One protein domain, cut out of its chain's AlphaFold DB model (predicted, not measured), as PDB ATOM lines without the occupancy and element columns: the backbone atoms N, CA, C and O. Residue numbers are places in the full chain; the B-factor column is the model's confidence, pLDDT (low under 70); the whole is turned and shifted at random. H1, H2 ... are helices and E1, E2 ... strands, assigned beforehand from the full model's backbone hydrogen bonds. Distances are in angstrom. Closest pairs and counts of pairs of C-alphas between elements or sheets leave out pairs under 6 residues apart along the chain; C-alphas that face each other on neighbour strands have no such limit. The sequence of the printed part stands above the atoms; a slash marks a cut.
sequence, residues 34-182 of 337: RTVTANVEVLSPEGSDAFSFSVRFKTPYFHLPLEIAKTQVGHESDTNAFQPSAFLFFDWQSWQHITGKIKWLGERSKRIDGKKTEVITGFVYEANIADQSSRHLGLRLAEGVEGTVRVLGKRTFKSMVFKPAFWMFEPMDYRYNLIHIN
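Overview. This is residues 34 to 182 of the 337 residues of an uncharacterized protein of Proteobacteria bacterium (UniProt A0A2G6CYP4). Two sheets stand partly face to face as a sandwich, their strands crossed at 33 degrees: a six-stranded sheet curled like part of a barrel, in the order E6 E9 E2 E1 E12 E11, and a four-stranded sheet, E5 E10 E13 E14. The small hairpin of E3 and E4, with the short helix H1 just before it, sits near E6 and the start of E5, and another small hairpin, E7 and E8, makes one end of the longest axis. The printed part has 149 residues with 14 named strands and one named helix, in the order E1 E2 H1 and then E3 to E14; the larger sheet is mixed and the smaller antiparallel. The class is mostly strand, and the whole is compact, with a radius of gyration of the C-alphas of 15.9 A and spans of 50 by 35 by 26 A.

Arrangement. E1, residues 35 to 42, and E2, residues 50 to 58, form a hairpin, with N 39 and O 56 within hydrogen-bond range at 2.8 A. H1, residues 70 to 73, is only just not on either large sheet, with 4 pairs of C-alphas within 10 A of each; it is too short for an O i to N i+4 pair, and its one O i to N i+3 pair is within range. E3, residues 74 to 76, and E4, residues 82 to 84, form a hairpin, with N 75 and O 83 at 2.8 A. E5, residues 87 to 91, and E4 meet only through their link. E6, residues 100 to 105, has its closest C-alpha pair with E4 at Lys 101 and Phe 82, 5.6 A apart. E7, residues 110 to 112, and E8, residues 115 to 117, form a hairpin, with N 112 and O 115 at 2.9 A. E9, residues 122 to 128, is the antiparallel neighbour of E6, with N 103 and O 124 at 2.8 A, and of E2, with N 55 and O 123 at 2.8 A. E10, residues 137 to 141, is antiparallel to E5, with N 88 and O 140 at 2.8 A. E11, residues 149 to 152, and E12, residues 157 to 162, form a hairpin, with N 160 and O 149 at 2.7 A. E1 is parallel to E12 at 66 degrees, with N 36 and O 161 at 3.1 A. E12 runs on into E13, residues 165 to 172, at 57 degrees. E13 is antiparallel to E10, with N 139 and O 167 at 2.8 A, and forms a hairpin with E14, residues 175 to 181, with N 170 and O 177 at 2.9 A. The closest C-alphas of E1 and E14 are those of Val 42 and Tyr 176, 7.2 A apart.

Along the chain. E1 begins at C-alpha 35, at (237.119, 217.104, 248.416), and is 23.1 A long. E2, the longest strand by residues, is 26.1 A long, E6 16.0 A and E9 19.7 A. E12 is 14.9 A long and E13 22.1 A. E14 is 19.0 A long and ends at C-alpha 181, at (240.431, 223.129, 262.936). C-alpha 110, where E7 begins, is at (240.228, 230.533, 230.232).

Size, cuts and confidence. The two C-alphas farthest apart are those of Gly 114 and Asp 173, 51.7 A. The printed part, residues 34 to 182, has no cut. The link from E2 to H1 is long, with 11 residues; in it residues 66 to 67 pair antiparallel with residues 150 to 151 of E11. The mean pLDDT of the printed part is 73.3, and 55 residues are under 70, among them residues 107 to 115 and 142 to 158.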
ATOM      1  N   ARG A  34     237.631 212.982 247.436       59.31
ATOM      2  CA  ARG A  34     237.126 213.887 246.379       59.31
ATOM      3  C   ARG A  34     236.720 215.267 246.892       59.31
ATOM      4  O   ARG A  34     235.659 215.773 246.531       59.31
ATOM      5  N   THR A  35     237.508 215.848 247.779       68.50
ATOM      6  CA  THR A  35     237.119 217.104 248.416       68.50
ATOM      7  C   THR A  35     238.063 218.211 247.996       68.50
ATOM      8  O   THR A  35     239.278 218.050 248.085       68.50
ATOM      9  N   VAL A  36     237.504 219.335 247.551       72.19
ATOM     10  CA  VAL A  36     238.277 220.574 247.460       72.19
ATOM     11  C   VAL A  36     238.583 221.035 248.880       72.19
ATOM     12  O   VAL A  36     237.699 221.061 249.732       72.19
ATOM     13  N   THR A  37     239.841 221.365 249.137       76.81
ATOM     14  CA  THR A  37     240.288 221.934 250.410       76.81
ATOM     15  C   THR A  37     240.711 223.379 250.206       76.81
ATOM     16  O   THR A  37     240.776 223.870 249.077       76.81
ATOM     17  N   ALA A  38     240.991 224.091 251.289       79.44
ATOM     18  CA  ALA A  38     241.589 225.412 251.228       79.44
ATOM     19  C   ALA A  38     242.810 225.470 252.142       79.44
ATOM     20  O   ALA A  38     242.878 224.799 253.170       79.44
ATOM     21  N   ASN A  39     243.785 226.270 251.734       85.31
ATOM     22  CA  ASN A  39     244.945 226.623 252.527       85.31
ATOM     23  C   ASN A  39     244.893 228.113 252.822       85.31
ATOM     24  O   ASN A  39     244.636 228.901 251.913       85.31
ATOM     25  N   VAL A  40     245.198 228.472 254.061       87.81
ATOM     26  CA  VAL A  40     245.260 229.857 254.510       87.81
ATOM     27  C   VAL A  40     246.714 230.213 254.783       87.81
ATOM     28  O   VAL A  40     247.463 229.399 255.321       87.81
ATOM     29  N   GLU A  41     247.116 231.408 254.379       89.00
ATOM     30  CA  GLU A  41     248.445 231.963 254.621       89.00
ATOM     31  C   GLU A  41     248.284 233.413 255.072       89.00
ATOM     32  O   GLU A  41     247.644 234.202 254.379       89.00
ATOM     33  N   VAL A  42     248.836 233.757 256.234       87.50
ATOM     34  CA  VAL A  42     248.843 235.138 256.734       87.50
ATOM     35  C   VAL A  42     249.843 235.945 255.910       87.50
ATOM     36  O   VAL A  42     250.970 235.504 255.702       87.50
ATOM     37  N   LEU A  43     249.416 237.109 255.428       84.94
ATOM     38  CA  LEU A  43     250.201 237.996 254.567       84.94
ATOM     39  C   LEU A  43     250.628 239.294 255.260       84.94
ATOM     40  O   LEU A  43     251.481 239.999 254.723       84.94
ATOM     41  N   SER A  44     250.038 239.623 256.413       70.94
ATOM     42  CA  SER A  44     250.338 240.863 257.128       70.94
ATOM     43  C   SER A  44     251.834 241.062 257.372       70.94
ATOM     44  O   SER A  44     252.470 240.176 257.950       70.94
ATOM     45  N   PRO A  45     252.389 242.223 256.984       53.94
ATOM     46  CA  PRO A  45     253.731 242.608 257.391       53.94
ATOM     47  C   PRO A  45     253.775 242.878 258.904       53.94
ATOM     48  O   PRO A  45     252.771 243.254 259.513       53.94
ATOM     49  N   GLU A  46     254.944 242.679 259.515       53.78
ATOM     50  CA  GLU A  46     255.172 242.997 260.930       53.78
ATOM     51  C   GLU A  46     254.818 244.481 261.190       53.78
ATOM     52  O   GLU A  46     255.374 245.374 260.553       53.78
ATOM     53  N   GLY A  47     253.873 244.746 262.104       51.84
ATOM     54  CA  GLY A  47     253.566 246.097 262.599       51.84
ATOM     55  C   GLY A  47     252.549 246.946 261.818       51.84
ATOM     56  O   GLY A  47     252.522 248.152 262.043       51.84
ATOM     57  N   SER A  48     251.725 246.385 260.921       59.72
ATOM     58  CA  SER A  48     250.645 247.150 260.262       59.72
ATOM     59  C   SER A  48     249.284 247.019 260.952       59.72
ATOM     60  O   SER A  48     248.885 245.914 261.313       59.72
ATOM     61  N   ASP A  49     248.514 248.110 260.974       61.09
ATOM     62  CA  ASP A  49     247.116 248.151 261.452       61.09
ATOM     63  C   ASP A  49     246.139 247.354 260.559       61.09
ATOM     64  O   ASP A  49     244.997 247.086 260.928       61.09
ATOM     65  N   ALA A  50     246.585 246.944 259.367       71.25
ATOM     66  CA  ALA A  50     245.815 246.114 258.448       71.25
ATOM     67  C   ALA A  50     246.175 244.628 258.596       71.25
ATOM     68  O   ALA A  50     247.348 244.238 258.531       71.25
ATOM     69  N   PHE A  51     245.158 243.770 258.715       84.19
ATOM     70  CA  PHE A  51     245.356 242.324 258.678       84.19
ATOM     71  C   PHE A  51     245.047 241.765 257.301       84.19
ATOM     72  O   PHE A  51     243.967 241.990 256.773       84.19
ATOM     73  N   SER A  52     245.965 241.009 256.710       87.69
ATOM     74  CA  SER A  52     245.737 240.380 255.417       87.69
ATOM     75  C   SER A  52     246.121 238.914 255.424       87.69
ATOM     76  O   SER A  52     247.067 238.484 256.090       87.69
ATOM     77  N   PHE A  53     245.373 238.128 254.661       89.00
ATOM     78  CA  PHE A  53     245.635 236.713 254.456       89.00
ATOM     79  C   PHE A  53     245.211 236.287 253.054       89.00
ATOM     80  O   PHE A  53     244.359 236.909 252.419       89.00
ATOM     81  N   SER A  54     245.802 235.203 252.563       90.44
ATOM     82  CA  SER A  54     245.355 234.535 251.349       90.44
ATOM     83  C   SER A  54     244.680 233.218 251.671       90.44
ATOM     84  O   SER A  54     245.125 232.467 252.535       90.44
ATOM     85  N   VAL A  55     243.618 232.931 250.931       87.81
ATOM     86  CA  VAL A  55     242.973 231.627 250.872       87.81
ATOM     87  C   VAL A  55     243.239 231.063 249.488       87.81
ATOM     88  O   VAL A  55     242.873 231.672 248.486       87.81
ATOM     89  N   ARG A  56     243.870 229.893 249.412       86.75
ATOM     90  CA  ARG A  56     244.102 229.165 248.162       86.75
ATOM     91  C   ARG A  56     243.345 227.855 248.191       86.75
ATOM     92  O   ARG A  56     243.639 226.982 249.007       86.75
ATOM     93  N   PHE A  57     242.402 227.704 247.278       81.12
ATOM     94  CA  PHE A  57     241.666 226.463 247.128       81.12
ATOM     95  C   PHE A  57     242.534 225.421 246.423       81.12
ATOM     96  O   PHE A  57     243.233 225.712 245.449       81.12
ATOM     97  N   LYS A  58     242.485 224.188 246.919       76.81
ATOM     98  CA  LYS A  58     243.233 223.052 246.399       76.81
ATOM     99  C   LYS A  58     242.272 221.980 245.944       76.81
ATOM    100  O   LYS A  58     241.436 221.493 246.703       76.81
ATOM    101  N   THR A  59     242.418 221.589 244.690       71.81
ATOM    102  CA  THR A  59     241.769 220.392 244.180       71.81
ATOM    103  C   THR A  59     242.576 219.169 244.618       71.81
ATOM    104  O   THR A  59     243.801 219.251 244.752       71.81
ATOM    105  N   PRO A  60     241.931 218.004 244.788       63.53
ATOM    106  CA  PRO A  60     242.657 216.748 244.975       63.53
ATOM    107  C   PRO A  60     243.443 216.339 243.714       63.53
ATOM    108  O   PRO A  60     244.231 215.404 243.758       63.53
ATOM    109  N   TYR A  61     243.253 217.047 242.594       67.00
ATOM    110  CA  TYR A  61     243.900 216.805 241.311       67.00
ATOM    111  C   TYR A  61     244.803 217.996 240.971       67.00
ATOM    112  O   TYR A  61     244.345 218.939 240.328       67.00
ATOM    113  N   PHE A  62     246.074 217.946 241.389       59.50
ATOM    114  CA  PHE A  62     247.046 219.061 241.418       59.50
ATOM    115  C   PHE A  62     247.149 219.945 240.155       59.50
ATOM    116  O   PHE A  62     247.672 221.055 240.233       59.50
ATOM    117  N   HIS A  63     246.665 219.485 239.001       63.50
ATOM    118  CA  HIS A  63     246.746 220.182 237.715       63.50
ATOM    119  C   HIS A  63     245.399 220.656 237.151       63.50
ATOM    120  O   HIS A  63     245.373 221.268 236.081       63.50
ATOM    121  N   LEU A  64     244.273 220.363 237.812       66.38
ATOM    122  CA  LEU A  64     242.956 220.721 237.289       66.38
ATOM    123  C   LEU A  64     242.533 222.128 237.730       66.38
ATOM    124  O   LEU A  64     242.539 222.409 238.932       66.38
ATOM    125  N   PRO A  65     242.120 222.999 236.786       69.31
ATOM    126  CA  PRO A  65     241.601 224.321 237.111       69.31
ATOM    127  C   PRO A  65     240.339 224.242 237.970       69.31
ATOM    128  O   PRO A  65     239.476 223.388 237.755       69.31
ATOM    129  N   LEU A  66     240.228 225.166 238.918       74.06
ATOM    130  CA  LEU A  66     239.088 225.302 239.811       74.06
ATOM    131  C   LEU A  66     238.254 226.521 239.424       74.06
ATOM    132  O   LEU A  66     238.786 227.602 239.179       74.06
ATOM    133  N   GLU A  67     236.943 226.351 239.398       75.06
ATOM    134  CA  GLU A  67     235.988 227.437 239.279       75.06
ATOM    135  C   GLU A  67     235.131 227.483 240.544       75.06
ATOM    136  O   GLU A  67     234.457 226.517 240.914       75.06
ATOM    137  N   ILE A  68     235.153 228.644 241.188       73.56
ATOM    138  CA  ILE A  68     234.247 229.008 242.271       73.56
ATOM    139  C   ILE A  68     233.560 230.289 241.820       73.56
ATOM    140  O   ILE A  68     234.225 231.239 241.412       73.56
ATOM    141  N   ALA A  69     232.231 230.320 241.853       71.75
ATOM    142  CA  ALA A  69     231.496 231.537 241.539       71.75
ATOM    143  C   ALA A  69     231.762 232.588 242.629       71.75
ATOM    144  O   ALA A  69     231.540 232.316 243.807       71.75
ATOM    145  N   LYS A  70     232.219 233.790 242.241       75.25
ATOM    146  CA  LYS A  70     232.541 234.882 243.185       75.25
ATOM    147  C   LYS A  70     231.392 235.156 244.151       75.25
ATOM    148  O   LYS A  70     231.618 235.171 245.352       75.25
ATOM    149  N   THR A  71     230.170 235.226 243.617       69.94
ATOM    150  CA  THR A  71     228.917 235.452 244.356       69.94
ATOM    151  C   THR A  71     228.624 234.417 245.441       69.94
ATOM    152  O   THR A  71     227.794 234.672 246.300       69.94
ATOM    153  N   GLN A  72     229.271 233.250 245.412       70.75
ATOM    154  CA  GLN A  72     229.134 232.227 246.454       70.75
ATOM    155  C   GLN A  72     230.093 232.469 247.618       70.75
ATOM    156  O   GLN A  72     229.784 232.140 248.755       70.75
ATOM    157  N   VAL A  73     231.260 233.054 247.349       72.31
ATOM    158  CA  VAL A  73     232.180 233.486 248.406       72.31
ATOM    159  C   VAL A  73     231.635 234.763 249.055       72.31
ATOM    160  O   VAL A  73     231.651 234.876 250.278       72.31
ATOM    161  N   GLY A  74     231.105 235.681 248.245       74.00
ATOM    162  CA  GLY A  74     230.473 236.929 248.664       74.00
ATOM    163  C   GLY A  74     230.363 237.924 247.508       74.00
ATOM    164  O   GLY A  74     230.585 237.579 246.345       74.00
ATOM    165  N   HIS A  75     230.038 239.173 247.804       75.00
ATOM    166  CA  HIS A  75     229.948 240.237 246.810       75.00
ATOM    167  C   HIS A  75     230.515 241.549 247.352       75.00
ATOM    168  O   HIS A  75     230.543 241.783 248.555       75.00
ATOM    169  N   GLU A  76     231.013 242.398 246.461       74.56
ATOM    170  CA  GLU A  76     231.422 243.757 246.820       74.56
ATOM    171  C   GLU A  76     230.155 244.612 246.962       74.56
ATOM    172  O   GLU A  76     229.312 244.604 246.063       74.56
ATOM    173  N   SER A  77     229.989 245.302 248.094       73.50
ATOM    174  CA  SER A  77     228.936 246.309 248.259       73.50
ATOM    175  C   SER A  77     229.370 247.652 247.675       73.50
ATOM    176  O   SER A  77     230.564 247.927 247.527       73.50
ATOM    177  N   ASP A  78     228.401 248.538 247.433       62.41
ATOM    178  CA  ASP A  78     228.617 249.897 246.900       62.41
ATOM    179  C   ASP A  78     229.583 250.753 247.749       62.41
ATOM    180  O   ASP A  78     230.132 251.752 247.289       62.41
ATOM    181  N   THR A  79     229.829 250.346 248.995       62.16
ATOM    182  CA  THR A  79     230.738 250.989 249.954       62.16
ATOM    183  C   THR A  79     232.189 250.486 249.888       62.16
ATOM    184  O   THR A  79     232.973 250.794 250.783       62.16
ATOM    185  N   ASN A  80     232.578 249.720 248.858       60.91
ATOM    186  CA  ASN A  80     233.884 249.043 248.753       60.91
ATOM    187  C   ASN A  80     234.191 248.076 249.918       60.91
ATOM    188  O   ASN A  80     235.356 247.743 250.159       60.91
ATOM    189  N   ALA A  81     233.162 247.622 250.639       69.69
ATOM    190  CA  ALA A  81     233.271 246.582 251.652       69.69
ATOM    191  C   ALA A  81     232.830 245.241 251.051       69.69
ATOM    192  O   ALA A  81     231.827 245.156 250.343       69.69
ATOM    193  N   PHE A  82     233.578 244.172 251.306       76.25
ATOM    194  CA  PHE A  82     233.168 242.839 250.884       76.25
ATOM    195  C   PHE A  82     232.100 242.291 251.837       76.25
ATOM    196  O   PHE A  82     232.348 242.144 253.035       76.25
ATOM    197  N   GLN A  83     230.923 241.977 251.297       75.38
ATOM    198  CA  GLN A  83     229.868 241.257 251.994       75.38
ATOM    199  C   GLN A  83     230.034 239.756 251.765       75.38
ATOM    200  O   GLN A  83     229.892 239.277 250.635       75.38
ATOM    201  N   PRO A  84     230.335 238.989 252.815       68.19
ATOM    202  CA  PRO A  84     230.533 237.564 252.669       68.19
ATOM    203  C   PRO A  84     229.228 236.807 252.439       68.19
ATOM    204  O   PRO A  84     228.163 237.228 252.882       68.19
ATOM    205  N   SER A  85     229.321 235.647 251.792       71.88
ATOM    206  CA  SER A  85     228.213 234.690 251.699       71.88
ATOM    207  C   SER A  85     228.577 233.347 252.329       71.88
ATOM    208  O   SER A  85     227.908 232.931 253.264       71.88
ATOM    209  N   ALA A  86     229.656 232.697 251.885       72.12
ATOM    210  CA  ALA A  86     230.096 231.402 252.434       72.12
ATOM    211  C   ALA A  86     231.485 231.437 253.108       72.12
ATOM    212  O   ALA A  86     232.048 230.417 253.512       72.12
ATOM    213  N   PHE A  87     232.052 232.634 253.199       79.50
ATOM    214  CA  PHE A  87     233.270 232.981 253.923       79.50
ATOM    215  C   PHE A  87     232.870 233.893 255.076       79.50
ATOM    216  O   PHE A  87     231.952 234.669 254.905       79.50
ATOM    217  N   LEU A  88     233.516 233.835 256.232       81.31
ATOM    218  CA  LEU A  88     233.334 234.810 257.305       81.31
ATOM    219  C   LEU A  88     234.687 235.033 257.972       81.31
ATOM    220  O   LEU A  88     235.300 234.081 258.461       81.31
ATOM    221  N   PHE A  89     235.135 236.285 257.999       85.62
ATOM    222  CA  PHE A  89     236.271 236.712 258.806       85.62
ATOM    223  C   PHE A  89     235.747 237.501 260.000       85.62
ATOM    224  O   PHE A  89     234.974 238.431 259.813       85.62
ATOM    225  N   PHE A  90     236.085 237.119 261.223       84.69
ATOM    226  CA  PHE A  90     235.417 237.655 262.410       84.69
ATOM    227  C   PHE A  90     236.366 237.778 263.596       84.69
ATOM    228  O   PHE A  90     237.407 237.127 263.649       84.69
ATOM    229  N   ASP A  91     235.998 238.613 264.559       85.50
ATOM    230  CA  ASP A  91     236.635 238.645 265.869       85.50
ATOM    231  C   ASP A  91     236.155 237.441 266.694       85.50
ATOM    232  O   ASP A  91     234.960 237.235 266.861       85.50
ATOM    233  N   TRP A  92     237.068 236.615 267.195       83.25
ATOM    234  CA  TRP A  92     236.741 235.346 267.852       83.25
ATOM    235  C   TRP A  92     236.010 235.533 269.185       83.25
ATOM    236  O   TRP A  92     235.211 234.682 269.575       83.25
ATOM    237  N   GLN A  93     236.272 236.636 269.891       82.44
ATOM    238  CA  GLN A  93     235.669 236.901 271.198       82.44
ATOM    239  C   GLN A  93     234.237 237.417 271.073       82.44
ATOM    240  O   GLN A  93     233.384 237.049 271.877       82.44
ATOM    241  N   SER A  94     233.969 238.242 270.063       80.19
ATOM    242  CA  SER A  94     232.681 238.915 269.862       80.19
ATOM    243  C   SER A  94     231.867 238.388 268.678       80.19
ATOM    244  O   SER A  94     230.752 238.858 268.464       80.19
ATOM    245  N   TRP A  95     232.426 237.473 267.876       80.00
ATOM    246  CA  TRP A  95     231.937 236.998 266.564       80.00
ATOM    247  C   TRP A  95     231.490 238.082 265.591       80.00
ATOM    248  O   TRP A  95     230.808 237.806 264.600       80.00
ATOM    249  N   GLN A  96     231.903 239.323 265.826       82.44
ATOM    250  CA  GLN A  96     231.592 240.399 264.913       82.44
ATOM    251  C   GLN A  96     232.362 240.189 263.619       82.44
ATOM    252  O   GLN A  96     233.576 239.969 263.618       82.44
ATOM    253  N   HIS A  97     231.635 240.241 262.505       83.31
ATOM    254  CA  HIS A  97     232.237 240.119 261.191       83.31
ATOM    255  C   HIS A  97     233.153 241.318 260.919       83.31
ATOM    256  O   HIS A  97     232.733 242.474 260.990       83.31
ATOM    257  N   ILE A  98     234.400 241.033 260.560       83.31
ATOM    258  CA  ILE A  98     235.408 242.028 260.230       83.31
ATOM    259  C   ILE A  98     235.385 242.249 258.722       83.31
ATOM    260  O   ILE A  98     235.747 241.383 257.920       83.31
ATOM    261  N   THR A  99     234.971 243.451 258.336       83.25
ATOM    262  CA  THR A  99     234.886 243.859 256.932       83.25
ATOM    263  C   THR A  99     236.259 244.166 256.337       83.25
ATOM    264  O   THR A  99     237.242 244.425 257.036       83.25
ATOM    265  N   GLY A 100     236.339 244.117 255.012       83.62
ATOM    266  CA  GLY A 100     237.599 244.239 254.299       83.62
ATOM    267  C   GLY A 100     237.417 244.282 252.791       83.62
ATOM    268  O   GLY A 100     236.297 244.323 252.276       83.62
ATOM    269  N   LYS A 101     238.544 244.273 252.087       85.94
ATOM    270  CA  LYS A 101     238.631 244.236 250.629       85.94
ATOM    271  C   LYS A 101     239.080 242.855 250.179       85.94
ATOM    272  O   LYS A 101     239.900 242.215 250.835       85.94
ATOM    273  N   ILE A 102     238.578 242.407 249.031       84.88
ATOM    274  CA  ILE A 102     238.953 241.123 248.443       84.88
ATOM    275  C   ILE A 102     239.682 241.321 247.114       84.88
ATOM    276  O   ILE A 102     239.304 242.139 246.279       84.88
ATOM    277  N   LYS A 103     240.725 240.527 246.881       87.19
ATOM    278  CA  LYS A 103     241.424 240.433 245.600       87.19
ATOM    279  C   LYS A 103     241.458 238.982 245.141       87.19
ATOM    280  O   LYS A 103     242.164 238.149 245.701       87.19
ATOM    281  N   TRP A 104     240.715 238.680 244.082       84.88
ATOM    282  CA  TRP A 104     240.637 237.333 243.511       84.88
ATOM    283  C   TRP A 104     241.977 236.863 242.928       84.88
ATOM    284  O   TRP A 104     242.615 237.590 242.161       84.88
ATOM    285  N   LEU A 105     242.364 235.627 243.247       83.38
ATOM    286  CA  LEU A 105     243.524 234.932 242.687       83.38
ATOM    287  C   LEU A 105     243.074 233.957 241.589       83.38
ATOM    288  O   LEU A 105     242.096 233.230 241.764       83.38
ATOM    289  N   GLY A 106     243.808 233.910 240.474       75.06
ATOM    290  CA  GLY A 106     243.574 232.954 239.388       75.06
ATOM    291  C   GLY A 106     243.688 233.553 237.985       75.06
ATOM    292  O   GLY A 106     243.925 234.749 237.806       75.06
ATOM    293  N   GLU A 107     243.528 232.697 236.975       64.50
ATOM    294  CA  GLU A 107     243.539 233.096 235.568       64.50
ATOM    295  C   GLU A 107     242.186 233.713 235.198       64.50
ATOM    296  O   GLU A 107     241.169 233.031 235.020       64.50
ATOM    297  N   ARG A 108     242.168 235.041 235.056       57.19
ATOM    298  CA  ARG A 108     241.029 235.751 234.477       57.19
ATOM    299  C   ARG A 108     240.919 235.328 233.011       57.19
ATOM    300  O   ARG A 108     241.719 235.779 232.202       57.19
ATOM    301  N   SER A 109     239.906 234.522 232.676       59.25
ATOM    302  CA  SER A 109     239.505 234.139 231.308       59.25
ATOM    303  C   SER A 109     240.240 232.952 230.666       59.25
ATOM    304  O   SER A 109     240.990 233.135 229.706       59.25
ATOM    305  N   LYS A 110     239.913 231.714 231.054       65.75
ATOM    306  CA  LYS A 110     240.228 230.533 230.232       65.75
ATOM    307  C   LYS A 110     239.096 230.278 229.236       65.75
ATOM    308  O   LYS A 110     237.925 230.284 229.613       65.75
ATOM    309  N   ARG A 111     239.425 230.070 227.956       60.75
ATOM    310  CA  ARG A 111     238.441 229.617 226.960       60.75
ATOM    311  C   ARG A 111     238.274 228.106 227.069       60.75
ATOM    312  O   ARG A 111     239.238 227.368 226.878       60.75
ATOM    313  N   ILE A 112     237.058 227.668 227.365       63.75
ATOM    314  CA  ILE A 112     236.675 226.260 227.504       63.75
ATOM    315  C   ILE A 112     235.463 226.063 226.603       63.75
ATOM    316  O   ILE A 112     234.453 226.739 226.784       63.75
ATOM    317  N   ASP A 113     235.593 225.210 225.588       65.25
ATOM    318  CA  ASP A 113     234.552 224.972 224.577       65.25
ATOM    319  C   ASP A 113     233.946 226.274 224.003       65.25
ATOM    320  O   ASP A 113     232.737 226.427 223.850       65.25
ATOM    321  N   GLY A 114     234.803 227.265 223.730       69.12
ATOM    322  CA  GLY A 114     234.406 228.562 223.166       69.12
ATOM    323  C   GLY A 114     233.802 229.558 224.164       69.12
ATOM    324  O   GLY A 114     233.673 230.735 223.826       69.12
ATOM    325  N   LYS A 115     233.504 229.150 225.404       68.56
ATOM    326  CA  LYS A 115     233.036 230.045 226.470       68.56
ATOM    327  C   LYS A 115     234.208 230.579 227.284       68.56
ATOM    328  O   LYS A 115     235.153 229.860 227.602       68.56
ATOM    329  N   LYS A 116     234.148 231.868 227.610       70.06
ATOM    330  CA  LYS A 116     235.077 232.517 228.534       70.06
ATOM    331  C   LYS A 116     234.644 232.180 229.958       70.06
ATOM    332  O   LYS A 116     233.552 232.564 230.364       70.06
ATOM    333  N   THR A 117     235.504 231.490 230.696       69.56
ATOM    334  CA  THR A 117     235.260 231.130 232.094       69.56
ATOM    335  C   THR A 117     236.335 231.735 232.987       69.56
ATOM    336  O   THR A 117     237.515 231.769 232.630       69.56
ATOM    337  N   GLU A 118     235.930 232.243 234.147       70.12
ATOM    338  CA  GLU A 118     236.862 232.692 235.177       70.12
ATOM    339  C   GLU A 118     237.329 231.492 236.003       70.12
ATOM    340  O   GLU A 118     236.515 230.725 236.508       70.12
ATOM    341  N   VAL A 119     238.642 231.315 236.131       74.56
ATOM    342  CA  VAL A 119     239.232 230.268 236.969       74.56
ATOM    343  C   VAL A 119     239.732 230.943 238.235       74.56
ATOM    344  O   VAL A 119     240.648 231.764 238.174       74.56
ATOM    345  N   ILE A 120     239.129 230.608 239.373       74.56
ATOM    346  CA  ILE A 120     239.479 231.182 240.673       74.56
ATOM    347  C   ILE A 120     240.203 230.116 241.478       74.56
ATOM    348  O   ILE A 120     239.654 229.065 241.795       74.56
ATOM    349  N   THR A 121     241.456 230.399 241.812       78.19
ATOM    350  CA  THR A 121     242.310 229.510 242.610       78.19
ATOM    351  C   THR A 121     242.398 229.955 244.066       78.19
ATOM    352  O   THR A 121     242.970 229.250 244.896       78.19
ATOM    353  N   GLY A 122     241.817 231.106 244.399       83.25
ATOM    354  CA  GLY A 122     241.841 231.663 245.740       83.25
ATOM    355  C   GLY A 122     241.444 233.130 245.780       83.25
ATOM    356  O   GLY A 122     240.971 233.697 244.795       83.25
ATOM    357  N   PHE A 123     241.697 233.761 246.914       86.56
ATOM    358  CA  PHE A 123     241.585 235.200 247.098       86.56
ATOM    359  C   PHE A 123     242.572 235.677 248.164       86.56
ATOM    360  O   PHE A 123     243.040 234.898 248.991       86.56
ATOM    361  N   VAL A 124     242.893 236.963 248.123       89.56
ATOM    362  CA  VAL A 124     243.518 237.704 249.218       89.56
ATOM    363  C   VAL A 124     242.435 238.551 249.863       89.56
ATOM    364  O   VAL A 124     241.672 239.198 249.146       89.56
ATOM    365  N   TYR A 125     242.353 238.518 251.185       87.75
ATOM    366  CA  TYR A 125     241.470 239.366 251.968       87.75
ATOM    367  C   TYR A 125     242.316 240.333 252.788       87.75
ATOM    368  O   TYR A 125     243.231 239.906 253.490       87.75
ATOM    369  N   GLU A 126     242.021 241.620 252.667       87.81
ATOM    370  CA  GLU A 126     242.629 242.706 253.432       87.81
ATOM    371  C   GLU A 126     241.557 243.263 254.368       87.81
ATOM    372  O   GLU A 126     240.622 243.936 253.937       87.81
ATOM    373  N   ALA A 127     241.660 242.916 255.643       84.12
ATOM    374  CA  ALA A 127     240.725 243.276 256.688       84.12
ATOM    375  C   ALA A 127     241.061 244.634 257.309       84.12
ATOM    376  O   ALA A 127     242.222 244.928 257.613       84.12
ATOM    377  N   ASN A 128     240.015 245.412 257.575       78.69
ATOM    378  CA  ASN A 128     240.102 246.618 258.387       78.69
ATOM    379  C   ASN A 128     239.854 246.218 259.844       78.69
ATOM    380  O   ASN A 128     238.702 246.108 260.270       78.69
ATOM    381  N   ILE A 129     240.919 245.940 260.596       73.00
ATOM    382  CA  ILE A 129     240.790 245.637 262.023       73.00
ATOM    383  C   ILE A 129     240.556 246.953 262.758       73.00
ATOM    384  O   ILE A 129     241.407 247.833 262.742       73.00
ATOM    385  N   ALA A 130     239.391 247.095 263.387       63.50
ATOM    386  CA  ALA A 130     239.137 248.225 264.270       63.50
ATOM    387  C   ALA A 130     239.987 248.098 265.543       63.50
ATOM    388  O   ALA A 130     240.161 246.983 266.043       63.50
ATOM    389  N   ASP A 131     240.413 249.229 266.115       57.88
ATOM    390  CA  ASP A 131     241.226 249.308 267.344       57.88
ATOM    391  C   ASP A 131     240.647 248.521 268.537       57.88
ATOM    392  O   ASP A 131     241.378 248.136 269.446       57.88
ATOM    393  N   GLN A 132     239.336 248.259 268.536       55.28
ATOM    394  CA  GLN A 132     238.617 247.535 269.591       55.28
ATOM    395  C   GLN A 132     238.563 246.009 269.393       55.28
ATOM    396  O   GLN A 132     237.988 245.307 270.222       55.28
ATOM    397  N   SER A 133     239.131 245.471 268.310       61.53
ATOM    398  CA  SER A 133     239.138 244.022 268.072       61.53
ATOM    399  C   SER A 133     240.063 243.328 269.073       61.53
ATOM    400  O   SER A 133     241.177 243.782 269.329       61.53
ATOM    401  N   SER A 134     239.651 242.170 269.587       62.47
ATOM    402  CA  SER A 134     240.337 241.415 270.647       62.47
ATOM    403  C   SER A 134     241.700 240.832 270.247       62.47
ATOM    404  O   SER A 134     242.312 240.104 271.023       62.47
ATOM    405  N   ARG A 135     242.173 241.099 269.021       71.75
ATOM    406  CA  ARG A 135     243.311 240.446 268.345       71.75
ATOM    407  C   ARG A 135     243.174 238.925 268.192       71.75
ATOM    408  O   ARG A 135     244.033 238.320 267.569       71.75
ATOM    409  N   HIS A 136     242.117 238.288 268.688       76.56
ATOM    410  CA  HIS A 136     241.820 236.886 268.409       76.56
ATOM    411  C   HIS A 136     240.922 236.828 267.180       76.56
ATOM    412  O   HIS A 136     239.758 237.208 267.250       76.56
ATOM    413  N   LEU A 137     241.456 236.394 266.040       84.81
ATOM    414  CA  LEU A 137     240.737 236.472 264.767       84.81
ATOM    415  C   LEU A 137     240.337 235.074 264.302       84.81
ATOM    416  O   LEU A 137     241.082 234.106 264.451       84.81
ATOM    417  N   GLY A 138     239.153 234.973 263.719       84.75
ATOM    418  CA  GLY A 138     238.579 233.752 263.186       84.75
ATOM    419  C   GLY A 138     238.361 233.832 261.694       84.75
ATOM    420  O   GLY A 138     237.961 234.859 261.151       84.75
ATOM    421  N   LEU A 139     238.587 232.708 261.029       83.44
ATOM    422  CA  LEU A 139     238.173 232.493 259.659       83.44
ATOM    423  C   LEU A 139     237.335 231.228 259.584       83.44
ATOM    424  O   LEU A 139     237.811 230.120 259.827       83.44
ATOM    425  N   ARG A 140     236.088 231.406 259.170       81.00
ATOM    426  CA  ARG A 140     235.168 230.332 258.834       81.00
ATOM    427  C   ARG A 140     234.990 230.315 257.324       81.00
ATOM    428  O   ARG A 140     234.552 231.290 256.722       81.00
ATOM    429  N   LEU A 141     235.302 229.184 256.707       74.81
ATOM    430  CA  LEU A 141     234.836 228.845 255.365       74.81
ATOM    431  C   LEU A 141     233.822 227.721 255.542       74.81
ATOM    432  O   LEU A 141     234.200 226.548 255.511       74.81
ATOM    433  N   ALA A 142     232.561 228.056 255.825       61.66
ATOM    434  CA  ALA A 142     231.568 227.024 256.107       61.66
ATOM    435  C   ALA A 142     230.127 227.415 255.766       61.66
ATOM    436  O   ALA A 142     229.661 228.480 256.168       61.66
ATOM    437  N   GLU A 143     229.470 226.420 255.153       52.25
ATOM    438  CA  GLU A 143     228.063 226.276 254.744       52.25
ATOM    439  C   GLU A 143     227.631 227.100 253.515       52.25
ATOM    440  O   GLU A 143     227.839 228.302 253.427       52.25
ATOM    441  N   GLY A 144     227.094 226.405 252.498       46.94
ATOM    442  CA  GLY A 144     226.721 226.952 251.179       46.94
ATOM    443  C   GLY A 144     227.694 226.631 250.026       46.94
ATOM    444  O   GLY A 144     227.277 226.527 248.873       46.94
ATOM    445  N   VAL A 145     228.977 226.371 250.318       49.34
ATOM    446  CA  VAL A 145     229.982 225.926 249.313       49.34
ATOM    447  C   VAL A 145     229.863 224.430 248.989       49.34
ATOM    448  O   VAL A 145     230.316 223.960 247.942       49.34
ATOM    449  N   GLU A 146     229.236 223.668 249.887       48.38
ATOM    450  CA  GLU A 146     229.208 222.199 249.904       48.38
ATOM    451  C   GLU A 146     228.529 221.571 248.671       48.38
ATOM    452  O   GLU A 146     228.732 220.388 248.396       48.38
ATOM    453  N   GLY A 147     227.802 222.368 247.878       49.50
ATOM    454  CA  GLY A 147     227.128 221.930 246.652       49.50
ATOM    455  C   GLY A 147     227.663 222.500 245.330       49.50
ATOM    456  O   GLY A 147     227.144 222.125 244.278       49.50
ATOM    457  N   THR A 148     228.645 223.412 245.326       53.78
ATOM    458  CA  THR A 148     228.812 224.336 244.178       53.78
ATOM    459  C   THR A 148     230.232 224.520 243.645       53.78
ATOM    460  O   THR A 148     230.404 225.179 242.616       53.78
ATOM    461  N   VAL A 149     231.257 223.915 244.252       65.62
ATOM    462  CA  VAL A 149     232.625 224.018 243.720       65.62
ATOM    463  C   VAL A 149     232.761 223.197 242.448       65.62
ATOM    464  O   VAL A 149     232.438 222.013 242.438       65.62
ATOM    465  N   ARG A 150     233.271 223.793 241.366       69.44
ATOM    466  CA  ARG A 150     233.393 223.119 240.070       69.44
ATOM    467  C   ARG A 150     234.851 222.936 239.685       69.44
ATOM    468  O   ARG A 150     235.606 223.896 239.590       69.44
ATOM    469  N   VAL A 151     235.257 221.704 239.397       69.56
ATOM    470  CA  VAL A 151     236.590 221.419 238.845       69.56
ATOM    471  C   VAL A 151     236.481 221.207 237.346       69.56
ATOM    472  O   VAL A 151     235.648 220.427 236.873       69.56
ATOM    473  N   LEU A 152     237.335 221.895 236.596       63.50
ATOM    474  CA  LEU A 152     237.429 221.746 235.156       63.50
ATOM    475  C   LEU A 152     238.194 220.469 234.798       63.50
ATOM    476  O   LEU A 152     239.409 220.386 234.977       63.50
ATOM    477  N   GLY A 153     237.492 219.494 234.222       60.78
ATOM    478  CA  GLY A 153     238.112 218.444 233.409       60.78
ATOM    479  C   GLY A 153     238.293 218.909 231.959       60.78
ATOM    480  O   GLY A 153     237.883 220.006 231.609       60.78
ATOM    481  N   LYS A 154     238.848 218.065 231.078       56.25
ATOM    482  CA  LYS A 154     239.181 218.401 229.671       56.25
ATOM    483  C   LYS A 154     238.221 219.357 228.933       56.25
ATOM    484  O   LYS A 154     238.708 220.203 228.192       56.25
ATOM    485  N   ARG A 155     236.900 219.191 229.083       57.50
ATOM    486  CA  ARG A 155     235.864 219.992 228.393       57.50
ATOM    487  C   ARG A 155     234.632 220.328 229.246       57.50
ATOM    488  O   ARG A 155     233.720 220.995 228.789       57.50
ATOM    489  N   THR A 156     234.570 219.865 230.493       62.00
ATOM    490  CA  THR A 156     233.360 219.998 231.323       62.00
ATOM    491  C   THR A 156     233.714 220.274 232.770       62.00
ATOM    492  O   THR A 156     234.659 219.683 233.304       62.00
ATOM    493  N   PHE A 157     232.892 221.085 233.422       69.81
ATOM    494  CA  PHE A 157     232.931 221.271 234.862       69.81
ATOM    495  C   PHE A 157     232.215 220.133 235.583       69.81
ATOM    496  O   PHE A 157     231.134 219.709 235.174       69.81
ATOM    497  N   LYS A 158     232.819 219.646 236.666       69.12
ATOM    498  CA  LYS A 158     232.189 218.697 237.586       69.12
ATOM    499  C   LYS A 158     232.078 219.321 238.965       69.12
ATOM    500  O   LYS A 158     233.087 219.793 239.492       69.12
ATOM    501  N   SER A 159     230.880 219.282 239.540       71.75
ATOM    502  CA  SER A 159     230.663 219.678 240.928       71.75
ATOM    503  C   SER A 159     231.437 218.760 241.876       71.75
ATOM    504  O   SER A 159     231.512 217.547 241.663       71.75
ATOM    505  N   MET A 160     232.025 219.348 242.910       69.38
ATOM    506  CA  MET A 160     232.747 218.674 243.978       69.38
ATOM    507  C   MET A 160     232.280 219.193 245.327       69.38
ATOM    508  O   MET A 160     231.917 220.358 245.471       69.38
ATOM    509  N   VAL A 161     232.345 218.309 246.316       70.69
ATOM    510  CA  VAL A 161     232.077 218.660 247.706       70.69
ATOM    511  C   VAL A 161     233.269 219.450 248.240       70.69
ATOM    512  O   VAL A 161     234.424 219.047 248.063       70.69
ATOM    513  N   PHE A 162     232.989 220.565 248.899       72.56
ATOM    514  CA  PHE A 162     233.949 221.281 249.730       72.56
ATOM    515  C   PHE A 162     233.723 220.872 251.181       72.56
ATOM    516  O   PHE A 162     232.579 220.811 251.616       72.56
ATOM    517  N   LYS A 163     234.791 220.566 251.921       69.38
ATOM    518  CA  LYS A 163     234.669 220.348 253.366       69.38
ATOM    519  C   LYS A 163     234.779 221.702 254.053       69.38
ATOM    520  O   LYS A 163     235.775 222.383 253.795       69.38
ATOM    521  N   PRO A 164     233.822 222.064 254.922       72.06
ATOM    522  CA  PRO A 164     233.970 223.202 255.807       72.06
ATOM    523  C   PRO A 164     235.311 223.169 256.515       72.06
ATOM    524  O   PRO A 164     235.806 222.102 256.889       72.06
ATOM    525  N   ALA A 165     235.884 224.346 256.692       77.31
ATOM    526  CA  ALA A 165     237.141 224.488 257.387       77.31
ATOM    527  C   ALA A 165     237.135 225.778 258.198       77.31
ATOM    528  O   ALA A 165     236.619 226.816 257.772       77.31
ATOM    529  N   PHE A 166     237.697 225.671 259.394       83.56
ATOM    530  CA  PHE A 166     237.825 226.766 260.335       83.56
ATOM    531  C   PHE A 166     239.299 226.971 260.643       83.56
ATOM    532  O   PHE A 166     240.066 226.018 260.817       83.56
ATOM    533  N   TRP A 167     239.685 228.232 260.732       87.69
ATOM    534  CA  TRP A 167     240.993 228.645 261.188       87.69
ATOM    535  C   TRP A 167     240.834 229.672 262.290       87.69
ATOM    536  O   TRP A 167     239.978 230.551 262.217       87.69
ATOM    537  N   MET A 168     241.695 229.562 263.288       86.81
ATOM    538  CA  MET A 168     241.902 230.607 264.273       86.81
ATOM    539  C   MET A 168     243.281 231.208 264.031       86.81
ATOM    540  O   MET A 168     244.259 230.479 263.848       86.81
ATOM    541  N   PHE A 169     243.349 232.530 264.009       85.06
ATOM    542  CA  PHE A 169     244.595 233.270 264.015       85.06
ATOM    543  C   PHE A 169     244.864 233.684 265.456       85.06
ATOM    544  O   PHE A 169     244.243 234.604 265.994       85.06
ATOM    545  N   GLU A 170     245.774 232.960 266.088       80.38
ATOM    546  CA  GLU A 170     246.211 233.233 267.446       80.38
ATOM    547  C   GLU A 170     247.286 234.331 267.417       80.38
ATOM    548  O   GLU A 170     248.287 234.176 266.706       80.38
ATOM    549  N   PRO A 171     247.089 235.453 268.130       75.69
ATOM    550  CA  PRO A 171     248.063 236.534 268.149       75.69
ATOM    551  C   PRO A 171     249.338 236.100 268.884       75.69
ATOM    552  O   PRO A 171     249.290 235.529 269.969       75.69
ATOM    553  N   MET A 172     250.484 236.411 268.288       74.06
ATOM    554  CA  MET A 172     251.829 236.318 268.859       74.06
ATOM    555  C   MET A 172     252.462 237.716 268.820       74.06
ATOM    556  O   MET A 172     251.993 238.571 268.068       74.06
ATOM    557  N   ASP A 173     253.551 237.940 269.561       69.44
ATOM    558  CA  ASP A 173     254.165 239.269 269.773       69.44
ATOM    559  C   ASP A 173     254.311 240.134 268.504       69.44
ATOM    560  O   ASP A 173     254.135 241.349 268.566       69.44
ATOM    561  N   TYR A 174     254.574 239.517 267.343       65.75
ATOM    562  CA  TYR A 174     254.724 240.221 266.060       65.75
ATOM    563  C   TYR A 174     254.025 239.544 264.870       65.75
ATOM    564  O   TYR A 174     254.205 239.971 263.730       65.75
ATOM    565  N   ARG A 175     253.279 238.451 265.088       74.12
ATOM    566  CA  ARG A 175     252.696 237.620 264.012       74.12
ATOM    567  C   ARG A 175     251.412 236.939 264.467       74.12
ATOM    568  O   ARG A 175     251.067 236.973 265.636       74.12
ATOM    569  N   TYR A 176     250.753 236.252 263.543       80.19
ATOM    570  CA  TYR A 176     249.660 235.343 263.863       80.19
ATOM    571  C   TYR A 176     250.083 233.896 263.640       80.19
ATOM    572  O   TYR A 176     250.608 233.548 262.579       80.19
ATOM    573  N   ASN A 177     249.830 233.050 264.633       82.50
ATOM    574  CA  ASN A 177     249.906 231.608 264.494       82.50
ATOM    575  C   ASN A 177     248.581 231.090 263.919       82.50
ATOM    576  O   ASN A 177     247.503 231.405 264.421       82.50
ATOM    577  N   LEU A 178     248.653 230.309 262.843       85.81
ATOM    578  CA  LEU A 178     247.473 229.771 262.177       85.81
ATOM    579  C   LEU A 178     247.137 228.389 262.739       85.81
ATOM    580  O   LEU A 178     247.856 227.418 262.491       85.81
ATOM    581  N   ILE A 179     245.997 228.276 263.413       84.94
ATOM    582  CA  ILE A 179     245.491 227.013 263.948       84.94
ATOM    583  C   ILE A 179     244.376 226.498 263.045       84.94
ATOM    584  O   ILE A 179     243.325 227.119 262.915       84.94
ATOM    585  N   HIS A 180     244.610 225.351 262.411       84.00
ATOM    586  CA  HIS A 180     243.637 224.712 261.530       84.00
ATOM    587  C   HIS A 180     242.747 223.735 262.305       84.00
ATOM    588  O   HIS A 180     243.243 222.798 262.933       84.00
ATOM    589  N   ILE A 181     241.431 223.921 262.219       81.81
ATOM    590  CA  ILE A 181     240.431 223.129 262.936       81.81
ATOM    591  C   ILE A 181     239.745 222.190 261.937       81.81
ATOM    592  O   ILE A 181     238.821 222.575 261.229       81.81
ATOM    593  N   ASN A 182     240.226 220.944 261.878       73.69
ATOM    594  CA  ASN A 182     239.704 219.894 260.984       73.69
ATOM    595  C   ASN A 182     238.753 218.904 261.664       73.69
ATOM    596  O   ASN A 182     238.223 218.005 261.007       73.69
TER     597      ASN A 182